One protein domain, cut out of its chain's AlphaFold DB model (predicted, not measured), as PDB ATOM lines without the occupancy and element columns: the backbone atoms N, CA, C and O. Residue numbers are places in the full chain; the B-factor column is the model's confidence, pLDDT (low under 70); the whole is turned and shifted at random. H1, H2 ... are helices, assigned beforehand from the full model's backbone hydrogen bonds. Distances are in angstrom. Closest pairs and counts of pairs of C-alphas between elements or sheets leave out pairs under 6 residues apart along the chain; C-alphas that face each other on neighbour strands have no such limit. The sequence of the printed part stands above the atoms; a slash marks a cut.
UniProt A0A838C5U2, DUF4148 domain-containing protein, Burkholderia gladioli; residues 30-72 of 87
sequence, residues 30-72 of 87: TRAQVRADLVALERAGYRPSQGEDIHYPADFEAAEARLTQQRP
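This is residues 30 to 72 of the 87 residues of the protein "DUF4148 domain-containing protein" of Burkholderia gladioli (UniProt A0A838C5U2). Two helices of similar length make a T: H1 comes in nearly at a right angle and sets its last residues, 40 to 44, on the middle of H2. Between them a long link swings out to one side as a wide loop and comes back to the beginning of H2; its residues 49 to 55 stick out, as do residues 30 to 36 at the other end of H1. The printed part has 43 residues with two named helices, H1 then H2, and no named strand, and its class is all helix. It is only just compact, close to loose, with a radius of gyration of the C-alphas of 10.6 A, and its flat outline spans 30 by 24 by 13 A.

H1, residues 31 to 44, touches H2, residues 58 to 70, with residues 40 to 44 alone. The closest C-alphas of the two helices are those of Ala 44 and Ala 63, 5.1 A apart. Their lines are about perpendicular, at 88 degrees, and their centres are 12.5 A apart. In H1 and H2 every O i to N i+4 pair is within hydrogen-bond range.

H1 begins at C-alpha 31, at (144.282, 115.464, 82.858), and ends at C-alpha 44, at (148.204, 121.701, 101.525), 20.1 A from first to last C-alpha. H2 measures 18.5 A from C-alpha 58 to C-alpha 70, which is at (141.660, 117.997, 105.444).

The two C-alphas farthest apart are those of Glu 52 and Pro 72, at 32.0 A. The printed part has no cut. The link from H1 to H2, residues 45 to 57, is long. The mean pLDDT of the printed part is 82.7, and residue 72 is under 70.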
ATOM      1  N   THR A  30     142.684 111.099  84.285       85.81
ATOM      2  CA  THR A  30     142.355 112.184  83.366       85.81
ATOM      3  C   THR A  30     143.243 113.387  83.668       85.81
ATOM      4  O   THR A  30     143.616 113.643  84.815       85.81
ATOM      5  N   ARG A  31     143.552 114.198  82.648       85.62
ATOM      6  CA  ARG A  31     144.282 115.464  82.858       85.62
ATOM      7  C   ARG A  31     143.570 116.383  83.855       85.62
ATOM      8  O   ARG A  31     144.226 117.151  84.551       85.62
ATOM      9  N   ALA A  32     142.239 116.312  83.905       83.94
ATOM     10  CA  ALA A  32     141.436 117.045  84.874       83.94
ATOM     11  C   ALA A  32     141.692 116.548  86.305       83.94
ATOM     12  O   ALA A  32     141.903 117.370  87.191       83.94
ATOM     13  N   GLN A  33     141.753 115.228  86.504       79.44
ATOM     14  CA  GLN A  33     142.045 114.611  87.798       79.44
ATOM     15  C   GLN A  33     143.435 115.009  88.309       79.44
ATOM     16  O   GLN A  33     143.548 115.539  89.408       79.44
ATOM     17  N   VAL A  34     144.471 114.879  87.469       86.69
ATOM     18  CA  VAL A  34     145.851 115.247  87.840       86.69
ATOM     19  C   VAL A  34     145.946 116.715  88.257       86.69
ATOM     20  O   VAL A  34     146.576 117.046  89.256       86.69
ATOM     21  N   ARG A  35     145.291 117.620  87.518       87.25
ATOM     22  CA  ARG A  35     145.260 119.045  87.878       87.25
ATOM     23  C   ARG A  35     144.545 119.285  89.203       87.25
ATOM     24  O   ARG A  35     145.013 120.094  89.996       87.25
ATOM     25  N   ALA A  36     143.424 118.605  89.440       86.25
ATOM     26  CA  ALA A  36     142.690 118.721  90.693       86.25
ATOM     27  C   ALA A  36     143.538 118.260  91.890       86.25
ATOM     28  O   ALA A  36     143.545 118.935  92.920       86.25
ATOM     29  N   ASP A  37     144.286 117.168  91.726       83.94
ATOM     30  CA  ASP A  37     145.167 116.625  92.759       83.94
ATOM     31  C   ASP A  37     146.357 117.560  93.031       83.94
ATOM     32  O   ASP A  37     146.630 117.881  94.189       83.94
ATOM     33  N   LEU A  38     146.992 118.112  91.990       87.44
ATOM     34  CA  LEU A  38     148.054 119.114  92.149       87.44
ATOM     35  C   LEU A  38     147.556 120.370  92.874       87.44
ATOM     36  O   LEU A  38     148.195 120.828  93.815       87.44
ATOM     37  N   VAL A  39     146.378 120.886  92.515       87.44
ATOM     38  CA  VAL A  39     145.764 122.038  93.201       87.44
ATOM     39  C   VAL A  39     145.427 121.716  94.663       87.44
ATOM     40  O   VAL A  39     145.407 122.607  95.514       87.44
ATOM     41  N   ALA A  40     145.121 120.459  94.989       86.06
ATOM     42  CA  ALA A  40     144.879 120.035  96.365       86.06
ATOM     43  C   ALA A  40     146.180 119.997  97.185       86.06
ATOM     44  O   ALA A  40     146.214 120.547  98.285       86.06
ATOM     45  N   LEU A  41     147.257 119.437  96.628       86.62
ATOM     46  CA  LEU A  41     148.589 119.443  97.245       86.62
ATOM     47  C   LEU A  41     149.128 120.870  97.410       86.62
ATOM     48  O   LEU A  41     149.651 121.230  98.462       86.62
ATOM     49  N   GLU A  42     148.905 121.723  96.415       86.00
ATOM     50  CA  GLU A  42     149.242 123.142  96.465       86.00
ATOM     51  C   GLU A  42     148.539 123.891  97.600       86.00
ATOM     52  O   GLU A  42     149.141 124.758  98.243       86.00
ATOM     53  N   ARG A  43     147.276 123.552  97.874       85.88
ATOM     54  CA  ARG A  43     146.523 124.079  99.024       85.88
ATOM     55  C   ARG A  43     147.012 123.516 100.357       85.88
ATOM     56  O   ARG A  43     146.919 124.207 101.367       85.88
ATOM     57  N   ALA A  44     147.561 122.304 100.359       85.38
ATOM     58  CA  ALA A  44     148.204 121.701 101.525       85.38
ATOM     59  C   ALA A  44     149.619 122.264 101.804       85.38
ATOM     60  O   ALA A  44     150.174 122.041 102.886       85.38
ATOM     61  N   GLY A  45     150.172 123.044 100.869       84.56
ATOM     62  CA  GLY A  45     151.450 123.745 101.002       84.56
ATOM     63  C   GLY A  45     152.564 123.234 100.086       84.56
ATOM     64  O   GLY A  45     153.654 123.791 100.137       84.56
ATOM     65  N   TYR A  46     152.305 122.233  99.238       85.38
ATOM     66  CA  TYR A  46     153.287 121.714  98.281       85.38
ATOM     67  C   TYR A  46     153.493 122.681  97.106       85.38
ATOM     68  O   TYR A  46     152.524 123.206  96.558       85.38
ATOM     69  N   ARG A  47     154.735 122.947  96.689       82.31
ATOM     70  CA  ARG A  47     155.024 123.897  95.597       82.31
ATOM     71  C   ARG A  47     156.054 123.331  94.609       82.31
ATOM     72  O   ARG A  47     157.196 123.781  94.605       82.31
ATOM     73  N   PRO A  48     155.638 122.420  93.708       70.12
ATOM     74  CA  PRO A  48     156.542 121.777  92.748       70.12
ATOM     75  C   PRO A  48     157.028 122.722  91.638       70.12
ATOM     76  O   PRO A  48     157.956 122.406  90.906       70.12
ATOM     77  N   SER A  49     156.394 123.888  91.479       73.38
ATOM     78  CA  SER A  49     156.731 124.877  90.451       73.38
ATOM     79  C   SER A  49     157.885 125.815  90.827       73.38
ATOM     80  O   SER A  49     158.266 126.645  90.006       73.38
ATOM     81  N   GLN A  50     158.448 125.698  92.038       73.62
ATOM     82  CA  GLN A  50     159.535 126.561  92.533       73.62
ATOM     83  C   GLN A  50     160.922 126.195  91.962       73.62
ATOM     84  O   GLN A  50     161.902 126.866  92.276       73.62
ATOM     85  N   GLY A  51     161.016 125.169  91.111       73.94
ATOM     86  CA  GLY A  51     162.272 124.693  90.530       73.94
ATOM     87  C   GLY A  51     162.685 123.342  91.107       73.94
ATOM     88  O   GLY A  51     161.843 122.461  91.267       73.94
ATOM     89  N   GLU A  52     163.978 123.168  91.384       73.50
ATOM     90  CA  GLU A  52     164.499 121.949  92.006       73.50
ATOM     91  C   GLU A  52     164.071 121.897  93.475       73.50
ATOM     92  O   GLU A  52     164.532 122.675  94.312       73.50
ATOM     93  N   ASP A  53     163.129 121.006  93.772       77.25
ATOM     94  CA  ASP A  53     162.645 120.774  95.125       77.25
ATOM     95  C   ASP A  53     163.682 119.952  95.905       77.25
ATOM     96  O   ASP A  53     163.695 118.722  95.862       77.25
ATOM     97  N   ILE A  54     164.575 120.649  96.614       82.38
ATOM     98  CA  ILE A  54     165.631 120.037  97.440       82.38
ATOM     99  C   ILE A  54     165.083 119.204  98.609       82.38
ATOM    100  O   ILE A  54     165.830 118.428  99.204       82.38
ATOM    101  N   HIS A  55     163.807 119.379  98.956       84.81
ATOM    102  CA  HIS A  55     163.138 118.649 100.029       84.81
ATOM    103  C   HIS A  55     162.258 117.523  99.486       84.81
ATOM    104  O   HIS A  55     161.566 116.863 100.262       84.81
ATOM    105  N   TYR A  56     162.297 117.250  98.180       82.06
ATOM    106  CA  TYR A  56     161.666 116.068  97.623       82.06
ATOM    107  C   TYR A  56     162.376 114.800  98.136       82.06
ATOM    108  O   TYR A  56     163.604 114.708  98.054       82.06
ATOM    109  N   PRO A  57     161.641 113.787  98.638       87.88
ATOM    110  CA  PRO A  57     160.177 113.652  98.644       87.88
ATOM    111  C   PRO A  57     159.462 114.128  99.926       87.88
ATOM    112  O   PRO A  57     158.236 114.093  99.978       87.88
ATOM    113  N   ALA A  58     160.178 114.570 100.962       88.81
ATOM    114  CA  ALA A  58     159.611 114.881 102.279       88.81
ATOM    115  C   ALA A  58     158.483 115.933 102.246       88.81
ATOM    116  O   ALA A  58     157.457 115.764 102.909       88.81
ATOM    117  N   ASP A  59     158.629 116.994 101.448       86.12
ATOM    118  CA  ASP A  59     157.607 118.047 101.326       86.12
ATOM    119  C   ASP A  59     156.325 117.550 100.634       86.12
ATOM    120  O   ASP A  59     155.221 118.008 100.952       86.12
ATOM    121  N   PHE A  60     156.457 116.580  99.726       86.75
ATOM    122  CA  PHE A  60     155.323 115.919  99.083       86.75
ATOM    123  C   PHE A  60     154.537 115.078 100.101       86.75
ATOM    124  O   PHE A  60     153.326 115.257 100.242       86.75
ATOM    125  N   GLU A  61     155.224 114.250 100.893       88.75
ATOM    126  CA  GLU A  61     154.595 113.417 101.932       88.75
ATOM    127  C   GLU A  61     153.920 114.264 103.026       88.75
ATOM    128  O   GLU A  61     152.803 113.975 103.467       88.75
ATOM    129  N   ALA A  62     154.559 115.364 103.440       88.69
ATOM    130  CA  ALA A  62     153.993 116.290 104.417       88.69
ATOM    131  C   ALA A  62     152.699 116.951 103.908       88.69
ATOM    132  O   ALA A  62     151.748 117.146 104.675       88.69
ATOM    133  N   ALA A  63     152.638 117.283 102.617       87.25
ATOM    134  CA  ALA A  63     151.436 117.820 101.993       87.25
ATOM    135  C   ALA A  63     150.326 116.766 101.854       87.25
ATOM    136  O   ALA A  63     149.160 117.084 102.098       87.25
ATOM    137  N   GLU A  64     150.659 115.511 101.546       84.81
ATOM    138  CA  GLU A  64     149.690 114.407 101.526       84.81
ATOM    139  C   GLU A  64     149.081 114.135 102.906       84.81
ATOM    140  O   GLU A  64     147.864 113.941 103.024       84.81
ATOM    141  N   ALA A  65     149.889 114.185 103.970       87.88
ATOM    142  CA  ALA A  65     149.403 114.037 105.338       87.88
ATOM    143  C   ALA A  65     148.381 115.133 105.686       87.88
ATOM    144  O   ALA A  65     147.284 114.841 106.173       87.88
ATOM    145  N   ARG A  66     148.691 116.390 105.346       86.88
ATOM    146  CA  ARG A  66     147.781 117.532 105.530       86.88
ATOM    147  C   ARG A  66     146.510 117.388 104.694       86.88
ATOM    148  O   ARG A  66     145.418 117.638 105.200       86.88
ATOM    149  N   LEU A  67     146.624 116.941 103.443       84.88
ATOM    150  CA  LEU A  67     145.478 116.691 102.566       84.88
ATOM    151  C   LEU A  67     144.568 115.589 103.124       84.88
ATOM    152  O   LEU A  67     143.344 115.709 103.067       84.88
ATOM    153  N   THR A  68     145.149 114.538 103.699       82.25
ATOM    154  CA  THR A  68     144.412 113.443 104.343       82.25
ATOM    155  C   THR A  68     143.671 113.926 105.588       82.25
ATOM    156  O   THR A  68     142.512 113.571 105.782       82.25
ATOM    157  N   GLN A  69     144.289 114.799 106.389       82.19
ATOM    158  CA  GLN A  69     143.643 115.435 107.544       82.19
ATOM    159  C   GLN A  69     142.518 116.401 107.135       82.19
ATOM    160  O   GLN A  69     141.526 116.535 107.849       82.19
ATOM    161  N   GLN A  70     142.655 117.066 105.984       75.00
ATOM    162  CA  GLN A  70     141.660 117.997 105.444       75.00
ATOM    163  C   GLN A  70     140.514 117.305 104.693       75.00
ATOM    164  O   GLN A  70     139.448 117.901 104.535       75.00
ATOM    165  N   ARG A  71     140.696 116.064 104.219       71.56
ATOM    166  CA  ARG A  71     139.623 115.280 103.597       71.56
ATOM    167  C   ARG A  71     138.718 114.711 104.694       71.56
ATOM    168  O   ARG A  71     139.120 113.777 105.384       71.56
ATOM    169  N   PRO A  72     137.470 115.193 104.849       58.81
ATOM    170  CA  PRO A  72     136.542 114.565 105.776       58.81
ATOM    171  C   PRO A  72     136.367 113.092 105.393       58.81
ATOM    172  O   PRO A  72     136.140 112.770 104.223       58.81
TER     173      PRO A  72